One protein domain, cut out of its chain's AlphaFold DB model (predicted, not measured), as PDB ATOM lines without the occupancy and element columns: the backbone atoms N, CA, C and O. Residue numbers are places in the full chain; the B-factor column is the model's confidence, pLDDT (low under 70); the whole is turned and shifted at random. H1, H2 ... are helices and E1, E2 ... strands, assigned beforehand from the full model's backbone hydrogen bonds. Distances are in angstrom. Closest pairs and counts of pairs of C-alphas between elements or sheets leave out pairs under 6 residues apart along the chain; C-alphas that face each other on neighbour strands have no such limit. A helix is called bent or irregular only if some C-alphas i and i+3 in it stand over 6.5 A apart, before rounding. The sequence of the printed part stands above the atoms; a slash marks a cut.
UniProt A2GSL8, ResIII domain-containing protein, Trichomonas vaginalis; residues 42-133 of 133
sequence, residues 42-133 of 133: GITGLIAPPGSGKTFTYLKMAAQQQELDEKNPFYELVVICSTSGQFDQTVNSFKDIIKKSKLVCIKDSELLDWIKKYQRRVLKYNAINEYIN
ATOM      1  N   GLY A  42     152.741 -15.322 -15.481       74.62
ATOM      2  CA  GLY A  42     151.382 -14.888 -15.780       74.62
ATOM      3  C   GLY A  42     151.234 -14.304 -17.179       74.62
ATOM      4  O   GLY A  42     152.162 -14.314 -17.986       74.62
ATOM      5  N   ILE A  43     150.037 -13.791 -17.459       81.31
ATOM      6  CA  ILE A  43     149.725 -13.080 -18.700       81.31
ATOM      7  C   ILE A  43     149.789 -11.586 -18.411       81.31
ATOM      8  O   ILE A  43     149.118 -11.098 -17.504       81.31
ATOM      9  N   THR A  44     150.558 -10.855 -19.214       83.31
ATOM     10  CA  THR A  44     150.592  -9.390 -19.167       83.31
ATOM     11  C   THR A  44     150.014  -8.819 -20.456       83.31
ATOM     12  O   THR A  44     150.449  -9.181 -21.547       83.31
ATOM     13  N   GLY A  45     149.040  -7.917 -20.334       85.62
ATOM     14  CA  GLY A  45     148.462  -7.193 -21.464       85.62
ATOM     15  C   GLY A  45     149.085  -5.808 -21.634       85.62
ATOM     16  O   GLY A  45     149.096  -5.018 -20.696       85.62
ATOM     17  N   LEU A  46     149.550  -5.493 -22.847       87.44
ATOM     18  CA  LEU A  46     149.938  -4.141 -23.255       87.44
ATOM     19  C   LEU A  46     148.965  -3.647 -24.332       87.44
ATOM     20  O   LEU A  46     149.040  -4.073 -25.484       87.44
ATOM     21  N   ILE A  47     148.057  -2.742 -23.962       89.50
ATOM     22  CA  ILE A  47     147.043  -2.184 -24.866       89.50
ATOM     23  C   ILE A  47     147.372  -0.718 -25.110       89.50
ATOM     24  O   ILE A  47     147.413   0.078 -24.176       89.50
ATOM     25  N   ALA A  48     147.622  -0.362 -26.367       89.88
ATOM     26  CA  ALA A  48     147.932   1.010 -26.743       89.88
ATOM     27  C   ALA A  48     147.609   1.278 -28.227       89.88
ATOM     28  O   ALA A  48     147.625   0.332 -29.030       89.88
ATOM     29  N   PRO A  49     147.359   2.543 -28.621       92.44
ATOM     30  CA  PRO A  49     147.065   2.915 -30.006       92.44
ATOM     31  C   PRO A  49     148.160   2.491 -31.007       92.44
ATOM     32  O   PRO A  49     149.315   2.270 -30.624       92.44
ATOM     33  N   PRO A  50     147.851   2.344 -32.308       87.06
ATOM     34  CA  PRO A  50     148.873   2.182 -33.345       87.06
ATOM     35  C   PRO A  50     149.922   3.305 -33.277       87.06
ATOM     36  O   PRO A  50     149.586   4.449 -32.995       87.06
ATOM     37  N   GLY A  51     151.200   2.979 -33.481       86.31
ATOM     38  CA  GLY A  51     152.294   3.960 -33.410       86.31
ATOM     39  C   GLY A  51     152.781   4.327 -32.000       86.31
ATOM     40  O   GLY A  51     153.812   4.973 -31.872       86.31
ATOM     41  N   SER A  52     152.140   3.848 -30.929       89.56
ATOM     42  CA  SER A  52     152.531   4.147 -29.537       89.56
ATOM     43  C   SER A  52     153.828   3.464 -29.056       89.56
ATOM     44  O   SER A  52     154.083   3.411 -27.855       89.56
ATOM     45  N   GLY A  53     154.596   2.839 -29.952       90.25
ATOM     46  CA  GLY A  53     155.844   2.159 -29.599       90.25
ATOM     47  C   GLY A  53     155.695   0.796 -28.911       90.25
ATOM     48  O   GLY A  53     156.642   0.359 -28.270       90.25
ATOM     49  N   LYS A  54     154.564   0.085 -29.061       91.62
ATOM     50  CA  LYS A  54     154.355  -1.253 -28.452       91.62
ATOM     51  C   LYS A  54     155.519  -2.219 -28.702       91.62
ATOM     52  O   LYS A  54     155.983  -2.862 -27.764       91.62
ATOM     53  N   THR A  55     156.005  -2.267 -29.946       91.69
ATOM     54  CA  THR A  55     157.158  -3.082 -30.341       91.69
ATOM     55  C   THR A  55     158.404  -2.740 -29.544       91.69
ATOM     56  O   THR A  55     159.035  -3.608 -28.948       91.69
ATOM     57  N   PHE A  56     158.722  -1.452 -29.467       92.69
ATOM     58  CA  PHE A  56     159.845  -0.972 -28.677       92.69
ATOM     59  C   PHE A  56     159.693  -1.328 -27.192       92.69
ATOM     60  O   PHE A  56     160.648  -1.787 -26.569       92.69
ATOM     61  N   THR A  57     158.491  -1.179 -26.627       91.25
ATOM     62  CA  THR A  57     158.214  -1.491 -25.220       91.25
ATOM     63  C   THR A  57     158.475  -2.959 -24.897       91.25
ATOM     64  O   THR A  57     159.231  -3.229 -23.965       91.25
ATOM     65  N   TYR A  58     157.919  -3.910 -25.661       89.19
ATOM     66  CA  TYR A  58     158.136  -5.327 -25.348       89.19
ATOM     67  C   TYR A  58     159.580  -5.776 -25.623       89.19
ATOM     68  O   TYR A  58     160.089  -6.634 -24.906       89.19
ATOM     69  N   LEU A  59     160.273  -5.187 -26.607       91.25
ATOM     70  CA  LEU A  59     161.694  -5.476 -26.855       91.25
ATOM     71  C   LEU A  59     162.572  -4.958 -25.716       91.25
ATOM     72  O   LEU A  59     163.465  -5.666 -25.255       91.25
ATOM     73  N   LYS A  60     162.290  -3.749 -25.218       90.88
ATOM     74  CA  LYS A  60     162.969  -3.189 -24.047       90.88
ATOM     75  C   LYS A  60     162.752  -4.067 -22.818       90.88
ATOM     76  O   LYS A  60     163.708  -4.323 -22.094       90.88
ATOM     77  N   MET A  61     161.531  -4.557 -22.607       87.69
ATOM     78  CA  MET A  61     161.227  -5.492 -21.521       87.69
ATOM     79  C   MET A  61     162.031  -6.789 -21.656       87.69
ATOM     80  O   MET A  61     162.671  -7.197 -20.691       87.69
ATOM     81  N   ALA A  62     162.061  -7.384 -22.853       86.25
ATOM     82  CA  ALA A  62     162.841  -8.590 -23.125       86.25
ATOM     83  C   ALA A  62     164.345  -8.377 -22.879       86.25
ATOM     84  O   ALA A  62     164.990  -9.241 -22.297       86.25
ATOM     85  N   ALA A  63     164.897  -7.222 -23.264       88.00
ATOM     86  CA  ALA A  63     166.290  -6.872 -22.995       88.00
ATOM     87  C   ALA A  63     166.563  -6.680 -21.491       88.00
ATOM     88  O   ALA A  63     167.502  -7.263 -20.963       88.00
ATOM     89  N   GLN A  64     165.719  -5.925 -20.779       86.19
ATOM     90  CA  GLN A  64     165.856  -5.711 -19.330       86.19
ATOM     91  C   GLN A  64     165.826  -7.026 -18.546       86.19
ATOM     92  O   GLN A  64     166.548  -7.177 -17.566       86.19
ATOM     93  N   GLN A  65     165.020  -7.991 -18.987       79.94
ATOM     94  CA  GLN A  65     164.923  -9.293 -18.332       79.94
ATOM     95  C   GLN A  65     166.192 -10.138 -18.450       79.94
ATOM     96  O   GLN A  65     166.430 -10.972 -17.581       79.94
ATOM     97  N   GLN A  66     167.023  -9.926 -19.473       79.12
ATOM     98  CA  GLN A  66     168.288 -10.655 -19.617       79.12
ATOM     99  C   GLN A  66     169.314 -10.287 -18.538       79.12
ATOM    100  O   GLN A  66     170.226 -11.076 -18.285       79.12
ATOM    101  N   GLU A  67     169.134  -9.135 -17.892       80.81
ATOM    102  CA  GLU A  67     169.979  -8.628 -16.808       80.81
ATOM    103  C   GLU A  67     169.446  -8.993 -15.410       80.81
ATOM    104  O   GLU A  67     170.130  -8.765 -14.420       80.81
ATOM    105  N   LEU A  68     168.230  -9.551 -15.298       77.25
ATOM    106  CA  LEU A  68     167.632  -9.895 -13.995       77.25
ATOM    107  C   LEU A  68     168.226 -11.165 -13.376       77.25
ATOM    108  O   LEU A  68     168.322 -11.260 -12.156       77.25
ATOM    109  N   ASP A  69     168.603 -12.134 -14.207       70.62
ATOM    110  CA  ASP A  69     169.322 -13.337 -13.796       70.62
ATOM    111  C   ASP A  69     170.493 -13.546 -14.768       70.62
ATOM    112  O   ASP A  69     170.330 -13.783 -15.970       70.62
ATOM    113  N   GLU A  70     171.711 -13.403 -14.241       65.69
ATOM    114  CA  GLU A  70     172.938 -13.571 -15.015       65.69
ATOM    115  C   GLU A  70     173.080 -14.996 -15.555       65.69
ATOM    116  O   GLU A  70     173.596 -15.171 -16.664       65.69
ATOM    117  N   LYS A  71     172.598 -15.993 -14.800       67.25
ATOM    118  CA  LYS A  71     172.786 -17.421 -15.069       67.25
ATOM    119  C   LYS A  71     171.683 -18.005 -15.942       67.25
ATOM    120  O   LYS A  71     171.997 -18.837 -16.791       67.25
ATOM    121  N   ASN A  72     170.431 -17.583 -15.765       64.44
ATOM    122  CA  ASN A  72     169.301 -18.139 -16.513       64.44
ATOM    123  C   ASN A  72     168.486 -17.041 -17.203       64.44
ATOM    124  O   ASN A  72     167.831 -16.248 -16.530       64.44
ATOM    125  N   PRO A  73     168.449 -16.987 -18.547       62.66
ATOM    126  CA  PRO A  73     167.529 -16.083 -19.219       62.66
ATOM    127  C   PRO A  73     166.080 -16.468 -18.915       62.66
ATOM    128  O   PRO A  73     165.688 -17.619 -19.092       62.66
ATOM    129  N   PHE A  74     165.270 -15.484 -18.512       67.62
ATOM    130  CA  PHE A  74     163.849 -15.697 -18.222       67.62
ATOM    131  C   PHE A  74     163.072 -16.207 -19.442       67.62
ATOM    132  O   PHE A  74     162.305 -17.162 -19.351       67.62
ATOM    133  N   TYR A  75     163.299 -15.593 -20.604       75.19
ATOM    134  CA  TYR A  75     162.762 -16.083 -21.864       75.19
ATOM    135  C   TYR A  75     163.843 -16.831 -22.627       75.19
ATOM    136  O   TYR A  75     164.729 -16.217 -23.221       75.19
ATOM    137  N   GLU A  76     163.735 -18.153 -22.679       80.44
ATOM    138  CA  GLU A  76     164.509 -18.955 -23.631       80.44
ATOM    139  C   GLU A  76     164.132 -18.583 -25.079       80.44
ATOM    140  O   GLU A  76     164.979 -18.488 -25.971       80.44
ATOM    141  N   LEU A  77     162.843 -18.307 -25.302       87.38
ATOM    142  CA  LEU A  77     162.258 -18.079 -26.613       87.38
ATOM    143  C   LEU A  77     161.238 -16.939 -26.565       87.38
ATOM    144  O   LEU A  77     160.277 -16.983 -25.802       87.38
ATOM    145  N   VAL A  78     161.423 -15.946 -27.430       89.94
ATOM    146  CA  VAL A  78     160.480 -14.847 -27.653       89.94
ATOM    147  C   VAL A  78     159.914 -14.986 -29.058       89.94
ATOM    148  O   VAL A  78     160.636 -14.947 -30.058       89.94
ATOM    149  N   VAL A  79     158.601 -15.154 -29.126       91.38
ATOM    150  CA  VAL A  79     157.860 -15.312 -30.375       91.38
ATOM    151  C   VAL A  79     157.156 -14.003 -30.690       91.38
ATOM    152  O   VAL A  79     156.324 -13.543 -29.912       91.38
ATOM    153  N   ILE A  80     157.482 -13.412 -31.834       92.81
ATOM    154  CA  ILE A  80     156.860 -12.186 -32.329       92.81
ATOM    155  C   ILE A  80     156.000 -12.558 -33.528       92.81
ATOM    156  O   ILE A  80     156.470 -13.214 -34.457       92.81
ATOM    157  N   CYS A  81     154.738 -12.145 -33.497       91.38
ATOM    158  CA  CYS A  81     153.807 -12.399 -34.587       91.38
ATOM    159  C   CYS A  81     153.668 -11.166 -35.471       91.38
ATOM    160  O   CYS A  81     153.637 -10.040 -34.970       91.38
ATOM    161  N   SER A  82     153.612 -11.382 -36.780       90.19
ATOM    162  CA  SER A  82     153.303 -10.328 -37.736       90.19
ATOM    163  C   SER A  82     152.498 -10.867 -38.909       90.19
ATOM    164  O   SER A  82     152.602 -12.035 -39.289       90.19
ATOM    165  N   THR A  83     151.738  -9.994 -39.562       87.88
ATOM    166  CA  THR A  83     150.931 -10.388 -40.723       87.88
ATOM    167  C   THR A  83     151.796 -10.809 -41.914       87.88
ATOM    168  O   THR A  83     151.407 -11.687 -42.685       87.88
ATOM    169  N   SER A  84     152.991 -10.225 -42.058       87.06
ATOM    170  CA  SER A  84     153.948 -10.552 -43.122       87.06
ATOM    171  C   SER A  84     154.763 -11.821 -42.850       87.06
ATOM    172  O   SER A  84     155.399 -12.331 -43.770       87.06
ATOM    173  N   GLY A  85     154.773 -12.332 -41.612       86.94
ATOM    174  CA  GLY A  85     155.681 -13.408 -41.194       86.94
ATOM    175  C   GLY A  85     157.152 -12.976 -41.137       86.94
ATOM    176  O   GLY A  85     158.046 -13.817 -41.081       86.94
ATOM    177  N   GLN A  86     157.414 -11.667 -41.171       91.06
ATOM    178  CA  GLN A  86     158.743 -11.075 -41.049       91.06
ATOM    179  C   GLN A  86     158.782 -10.084 -39.890       91.06
ATOM    180  O   GLN A  86     157.761  -9.518 -39.495       91.06
ATOM    181  N   PHE A  87     159.966  -9.892 -39.311       92.75
ATOM    182  CA  PHE A  87     160.161  -8.869 -38.290       92.75
ATOM    183  C   PHE A  87     159.900  -7.478 -38.866       92.75
ATOM    184  O   PHE A  87     160.339  -7.172 -39.975       92.75
ATOM    185  N   ASP A  88     159.211  -6.639 -38.092       90.25
ATOM    186  CA  ASP A  88     159.062  -5.232 -38.436       90.25
ATOM    187  C   ASP A  88     160.409  -4.488 -38.322       90.25
ATOM    188  O   ASP A  88     161.420  -5.020 -37.841       90.25
ATOM    189  N   GLN A  89     160.439  -3.242 -38.797       91.44
ATOM    190  CA  GLN A  89     161.658  -2.439 -38.787       91.44
ATOM    191  C   GLN A  89     162.188  -2.213 -37.366       91.44
ATOM    192  O   GLN A  89     163.396  -2.259 -37.153       91.44
ATOM    193  N   THR A  90     161.306  -2.015 -36.384       91.56
ATOM    194  CA  THR A  90     161.698  -1.792 -34.989       91.56
ATOM    195  C   THR A  90     162.376  -3.033 -34.412       91.56
ATOM    196  O   THR A  90     163.452  -2.918 -33.829       91.56
ATOM    197  N   VAL A  91     161.828  -4.230 -34.624       93.00
ATOM    198  CA  VAL A  91     162.481  -5.478 -34.203       93.00
ATOM    199  C   VAL A  91     163.831  -5.635 -34.888       93.00
ATOM    200  O   VAL A  91     164.814  -5.927 -34.215       93.00
ATOM    201  N   ASN A  92     163.920  -5.397 -36.198       94.25
ATOM    202  CA  ASN A  92     165.194  -5.511 -36.905       94.25
ATOM    203  C   ASN A  92     166.259  -4.531 -36.398       94.25
ATOM    204  O   ASN A  92     167.430  -4.899 -36.381       94.25
ATOM    205  N   SER A  93     165.869  -3.334 -35.955       95.00
ATOM    206  CA  SER A  93     166.793  -2.346 -35.391       95.00
ATOM    207  C   SER A  93     167.281  -2.680 -33.980       95.00
ATOM    208  O   SER A  93     168.388  -2.293 -33.626       95.00
ATOM    209  N   PHE A  94     166.473  -3.367 -33.164       94.19
ATOM    210  CA  PHE A  94     166.775  -3.575 -31.739       94.19
ATOM    211  C   PHE A  94     167.044  -5.035 -31.347       94.19
ATOM    212  O   PHE A  94     167.461  -5.286 -30.218       94.19
ATOM    213  N   LYS A  95     166.838  -6.007 -32.245       91.56
ATOM    214  CA  LYS A  95     166.998  -7.442 -31.942       91.56
ATOM    215  C   LYS A  95     168.381  -7.817 -31.415       91.56
ATOM    216  O   LYS A  95     168.463  -8.683 -30.557       91.56
ATOM    217  N   ASP A  96     169.439  -7.143 -31.865       92.25
ATOM    218  CA  ASP A  96     170.822  -7.475 -31.491       92.25
ATOM    219  C   ASP A  96     171.143  -7.139 -30.021       92.25
ATOM    220  O   ASP A  96     172.131  -7.619 -29.459       92.25
ATOM    221  N   ILE A  97     170.287  -6.342 -29.371       91.88
ATOM    222  CA  ILE A  97     170.351  -6.081 -27.927       91.88
ATOM    223  C   ILE A  97     169.918  -7.328 -27.140       91.88
ATOM    224  O   ILE A  97     170.423  -7.578 -26.050       91.88
ATOM    225  N   ILE A  98     169.009  -8.132 -27.698       89.56
ATOM    226  CA  ILE A  98     168.451  -9.330 -27.071       89.56
ATOM    227  C   ILE A  98     169.370 -10.513 -27.396       89.56
ATOM    228  O   ILE A  98     169.223 -11.170 -28.421       89.56
ATOM    229  N   LYS A  99     170.319 -10.806 -26.502       87.19
ATOM    230  CA  LYS A  99     171.386 -11.795 -26.751       87.19
ATOM    231  C   LYS A  99     171.111 -13.177 -26.169       87.19
ATOM    232  O   LYS A  99     171.499 -14.178 -26.763       87.19
ATOM    233  N   LYS A 100     170.472 -13.240 -24.998       86.56
ATOM    234  CA  LYS A 100     170.259 -14.505 -24.271       86.56
ATOM    235  C   LYS A 100     168.978 -15.245 -24.680       86.56
ATOM    236  O   LYS A 100     168.831 -16.422 -24.378       86.56
ATOM    237  N   SER A 101     168.058 -14.559 -25.354       87.50
ATOM    238  CA  SER A 101     166.758 -15.092 -25.765       87.50
ATOM    239  C   SER A 101     166.713 -15.271 -27.272       87.50
ATOM    240  O   SER A 101     167.059 -14.355 -28.021       87.50
ATOM    241  N   LYS A 102     166.221 -16.419 -27.739       89.56
ATOM    242  CA  LYS A 102     166.008 -16.632 -29.170       89.56
ATOM    243  C   LYS A 102     164.774 -15.860 -29.630       89.56
ATOM    244  O   LYS A 102     163.689 -16.082 -29.105       89.56
ATOM    245  N   LEU A 103     164.916 -15.005 -30.641       91.94
ATOM    246  CA  LEU A 103     163.779 -14.347 -31.292       91.94
ATOM    247  C   LEU A 103     163.302 -15.166 -32.494       91.94
ATOM    248  O   LEU A 103     164.104 -15.567 -33.338       91.94
ATOM    249  N   VAL A 104     161.993 -15.384 -32.604       92.69
ATOM    250  CA  VAL A 104     161.369 -16.055 -33.754       92.69
ATOM    251  C   VAL A 104     160.208 -15.215 -34.264       92.69
ATOM    252  O   VAL A 104     159.403 -14.732 -33.472       92.69
ATOM    253  N   CYS A 105     160.125 -15.060 -35.586       93.38
ATOM    254  CA  CYS A 105     158.975 -14.449 -36.238       93.38
ATOM    255  C   CYS A 105     158.017 -15.526 -36.741       93.38
ATOM    256  O   CYS A 105     158.463 -16.528 -37.307       93.38
ATOM    257  N   ILE A 106     156.719 -15.324 -36.533       94.00
ATOM    258  CA  ILE A 106     155.660 -16.225 -36.994       94.00
ATOM    259  C   ILE A 106     154.561 -15.399 -37.639       94.00
ATOM    260  O   ILE A 106     154.254 -14.292 -37.199       94.00
ATOM    261  N   LYS A 107     153.943 -15.945 -38.682       94.12
ATOM    262  CA  LYS A 107     152.770 -15.320 -39.273       94.12
ATOM    263  C   LYS A 107     151.562 -15.455 -38.347       94.12
ATOM    264  O   LYS A 107     151.324 -16.537 -37.817       94.12
ATOM    265  N   ASP A 108     150.755 -14.405 -38.214       90.88
ATOM    266  CA  ASP A 108     149.573 -14.403 -37.330       90.88
ATOM    267  C   ASP A 108     148.660 -15.627 -37.544       90.88
ATOM    268  O   ASP A 108     148.213 -16.264 -36.590       90.88
ATOM    269  N   SER A 109     148.452 -16.016 -38.808       94.06
ATOM    270  CA  SER A 109     147.632 -17.170 -39.202       94.06
ATOM    271  C   SER A 109     148.177 -18.525 -38.739       94.06
ATOM    272  O   SER A 109     147.436 -19.502 -38.708       94.06
ATOM    273  N   GLU A 110     149.462 -18.607 -38.400       93.69
ATOM    274  CA  GLU A 110     150.155 -19.849 -38.042       93.69
ATOM    275  C   GLU A 110     150.433 -19.965 -36.540       93.69
ATOM    276  O   GLU A 110     150.859 -21.025 -36.075       93.69
ATOM    277  N   LEU A 111     150.177 -18.905 -35.763       91.50
ATOM    278  CA  LEU A 111     150.524 -18.835 -34.344       91.50
ATOM    279  C   LEU A 111     149.964 -20.018 -33.546       91.50
ATOM    280  O   LEU A 111     150.702 -20.690 -32.826       91.50
ATOM    281  N   LEU A 112     148.666 -20.301 -33.685       93.56
ATOM    282  CA  LEU A 112     148.011 -21.360 -32.913       93.56
ATOM    283  C   LEU A 112     148.572 -22.745 -33.249       93.56
ATOM    284  O   LEU A 112     148.800 -23.561 -32.352       93.56
ATOM    285  N   ASP A 113     148.826 -23.013 -34.526       95.06
ATOM    286  CA  ASP A 113     149.380 -24.294 -34.961       95.06
ATOM    287  C   ASP A 113     150.836 -24.450 -34.539       95.06
ATOM    288  O   ASP A 113     151.262 -25.542 -34.144       95.06
ATOM    289  N   TRP A 114     151.598 -23.359 -34.562       93.94
ATOM    290  CA  TRP A 114     152.958 -23.348 -34.057       93.94
ATOM    291  C   TRP A 114     153.002 -23.589 -32.543       93.94
ATOM    292  O   TRP A 114     153.763 -24.453 -32.102       93.94
ATOM    293  N   ILE A 115     152.138 -22.932 -31.756       91.94
ATOM    294  CA  ILE A 115     152.037 -23.147 -30.301       91.94
ATOM    295  C   ILE A 115     151.706 -24.612 -30.005       91.94
ATOM    296  O   ILE A 115     152.392 -25.241 -29.200       91.94
ATOM    297  N   LYS A 116     150.718 -25.198 -30.694       93.94
ATOM    298  CA  LYS A 116     150.362 -26.620 -30.526       93.94
ATOM    299  C   LYS A 116     151.549 -27.542 -30.814       93.94
ATOM    300  O   LYS A 116     151.792 -28.499 -30.075       93.94
ATOM    301  N   LYS A 117     152.301 -27.277 -31.888       93.94
ATOM    302  CA  LYS A 117     153.508 -28.049 -32.233       93.94
ATOM    303  C   LYS A 117     154.594 -27.890 -31.168       93.94
ATOM    304  O   LYS A 117     155.206 -28.890 -30.793       93.94
ATOM    305  N   TYR A 118     154.817 -26.674 -30.674       91.31
ATOM    306  CA  TYR A 118     155.791 -26.392 -29.622       91.31
ATOM    307  C   TYR A 118     155.429 -27.112 -28.316       91.31
ATOM    308  O   TYR A 118     156.249 -27.861 -27.789       91.31
ATOM    309  N   GLN A 119     154.174 -27.015 -27.868       90.62
ATOM    310  CA  GLN A 119     153.675 -27.718 -26.680       90.62
ATOM    311  C   GLN A 119     153.894 -29.233 -26.763       90.62
ATOM    312  O   GLN A 119     154.410 -29.833 -25.824       90.62
ATOM    313  N   ARG A 120     153.580 -29.864 -27.904       93.12
ATOM    314  CA  ARG A 120     153.824 -31.305 -28.100       93.12
ATOM    315  C   ARG A 120     155.301 -31.679 -27.957       93.12
ATOM    316  O   ARG A 120     155.607 -32.737 -27.414       93.12
ATOM    317  N   ARG A 121     156.218 -30.831 -28.440       90.62
ATOM    318  CA  ARG A 121     157.666 -31.062 -28.312       90.62
ATOM    319  C   ARG A 121     158.126 -30.949 -26.865       90.62
ATOM    320  O   ARG A 121     158.854 -31.829 -26.420       90.62
ATOM    321  N   VAL A 122     157.668 -29.926 -26.144       87.56
ATOM    322  CA  VAL A 122     157.982 -29.740 -24.716       87.56
ATOM    323  C   VAL A 122     157.471 -30.926 -23.897       87.56
ATOM    324  O   VAL A 122     158.227 -31.509 -23.129       87.56
ATOM    325  N   LEU A 123     156.227 -31.359 -24.124       88.88
ATOM    326  CA  LEU A 123     155.660 -32.536 -23.456       88.88
ATOM    327  C   LEU A 123     156.466 -33.807 -23.737       88.88
ATOM    328  O   LEU A 123     156.767 -34.563 -22.818       88.88
ATOM    329  N   LYS A 124     156.860 -34.024 -24.998       90.75
ATOM    330  CA  LYS A 124     157.703 -35.164 -25.373       90.75
ATOM    331  C   LYS A 124     159.074 -35.104 -24.697       90.75
ATOM    332  O   LYS A 124     159.539 -36.124 -24.204       90.75
ATOM    333  N   TYR A 125     159.711 -33.934 -24.677       87.94
ATOM    334  CA  TYR A 125     160.997 -33.737 -24.010       87.94
ATOM    335  C   TYR A 125     160.899 -34.041 -22.513       87.94
ATOM    336  O   TYR A 125     161.694 -34.823 -22.001       87.94
ATOM    337  N   ASN A 126     159.878 -33.509 -21.837       84.50
ATOM    338  CA  ASN A 126     159.649 -33.759 -20.416       84.50
ATOM    339  C   ASN A 126     159.431 -35.250 -20.127       84.50
ATOM    340  O   ASN A 126     160.029 -35.771 -19.191       84.50
ATOM    341  N   ALA A 127     158.649 -35.949 -20.959       86.81
ATOM    342  CA  ALA A 127     158.426 -37.389 -20.821       86.81
ATOM    343  C   ALA A 127     159.717 -38.210 -21.010       86.81
ATOM    344  O   ALA A 127     159.957 -39.162 -20.275       86.81
ATOM    345  N   ILE A 128     160.574 -37.832 -21.966       89.88
ATOM    346  CA  ILE A 128     161.893 -38.463 -22.149       89.88
ATOM    347  C   ILE A 128     162.786 -38.198 -20.933       89.88
ATOM    348  O   ILE A 128     163.430 -39.115 -20.432       89.88
ATOM    349  N   ASN A 129     162.814 -36.959 -20.446       84.38
ATOM    350  CA  ASN A 129     163.624 -36.581 -19.295       84.38
ATOM    351  C   ASN A 129     163.181 -37.318 -18.020       84.38
ATOM    352  O   ASN A 129     164.032 -37.677 -17.214       84.38
ATOM    353  N   GLU A 130     161.880 -37.574 -17.858       83.94
ATOM    354  CA  GLU A 130     161.321 -38.400 -16.777       83.94
ATOM    355  C   GLU A 130     161.627 -39.896 -16.933       83.94
ATOM    356  O   GLU A 130     161.710 -40.605 -15.941       83.94
ATOM    357  N   TYR A 131     161.784 -40.400 -18.158       86.06
ATOM    358  CA  TYR A 131     162.183 -41.793 -18.377       86.06
ATOM    359  C   TYR A 131     163.676 -42.025 -18.094       86.06
ATOM    360  O   TYR A 131     164.060 -43.099 -17.642       86.06
ATOM    361  N   ILE A 132     164.520 -41.035 -18.405       85.69
ATOM    362  CA  ILE A 132     165.981 -41.131 -18.262       85.69
ATOM    363  C   ILE A 132     166.453 -40.826 -16.828       85.69
ATOM    364  O   ILE A 132     167.424 -41.441 -16.388       85.69
ATOM    365  N   ASN A 133     165.822 -39.874 -16.124       68.69
ATOM    366  CA  ASN A 133     166.190 -39.466 -14.754       68.69
ATOM    367  C   ASN A 133     165.283 -40.078 -13.689       68.69
ATOM    368  O   ASN A 133     165.792 -40.288 -12.564       68.69
TER     369      ASN A 133
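AT A GLANCE: This is residues 42 to 133 of the 133 residues of the protein "ResIII domain-containing protein" of Trichomonas vaginalis (UniProt A2GSL8). Two helices, H1 and H2, run side by side loosely over one face of a small sheet of two strands, E1 and E2; from the end of E2 the long helix H3 folds back on the opposite side of the sheet, and its residues 116 to 132 stick out as an arm. Residues 47 to 52 also stand free, in a stretch before H1. The printed part has 92 residues with three named helices and two named strands, in the order H1 E1 H2 E2 H3; the class is mixed and the sheet, E1 beside E2, is parallel. The whole is loose, with a radius of gyration of the C-alphas of 15.4 A and spans of 49 by 35 by 24 A.

IN THESE COORDINATES: Find C-alpha 77 at (162.258, -18.079, -26.613), where E1, residues 77 to 82, begins; it is 16.2 A long. E2, residues 102 to 107, is 16.7 A long. H1, residues 54 to 66, is 19.0 A long and begins at C-alpha 54, at (154.355, -1.253, -28.452). H2, residues 89 to 97, is 14.4 A long. H3, residues 108 to 132, is 36.7 A long and ends at C-alpha 132, at (165.981, -41.131, -18.262). H2 and H3 are irregular: C-alphas 93 and 96, and C-alphas 109 and 112, are each 7.6 A apart.

HOW THE PARTS SIT: Look first at E1 and E2, parallel with 27 degrees between their directions; N 78 and O 102, 2.8 A apart, are within hydrogen-bond range. E1, H2 and E2 form a strand-helix-strand unit, two parallel neighbour strands with a helix between, its crossover right-handed. H1 and H2 touch at a shallow tilt of 8 degrees, the same way; their closest C-alphas are those of Ala 63 and Ile 97, 6.4 A apart. H1 and E1 are near each other, with 5 pairs of C-alphas within 10 A. The closest C-alphas of E1 and H3 are those of Cys 81 and Asp 108, 5.4 A apart. H3 is apart from H1 and H2. Of the O i to N i+4 pairs, 8 of 9 in H1, 3 of 5 in H2 and 19 of 21 in H3 are within hydrogen-bond range.

THE WHOLE: The two C-alphas farthest apart are those of Gly 51 and Ile 132, at 49.5 A. The printed part has no cut, and no link between elements is long. The pLDDT is under 70 at residues 70 to 74 and 133.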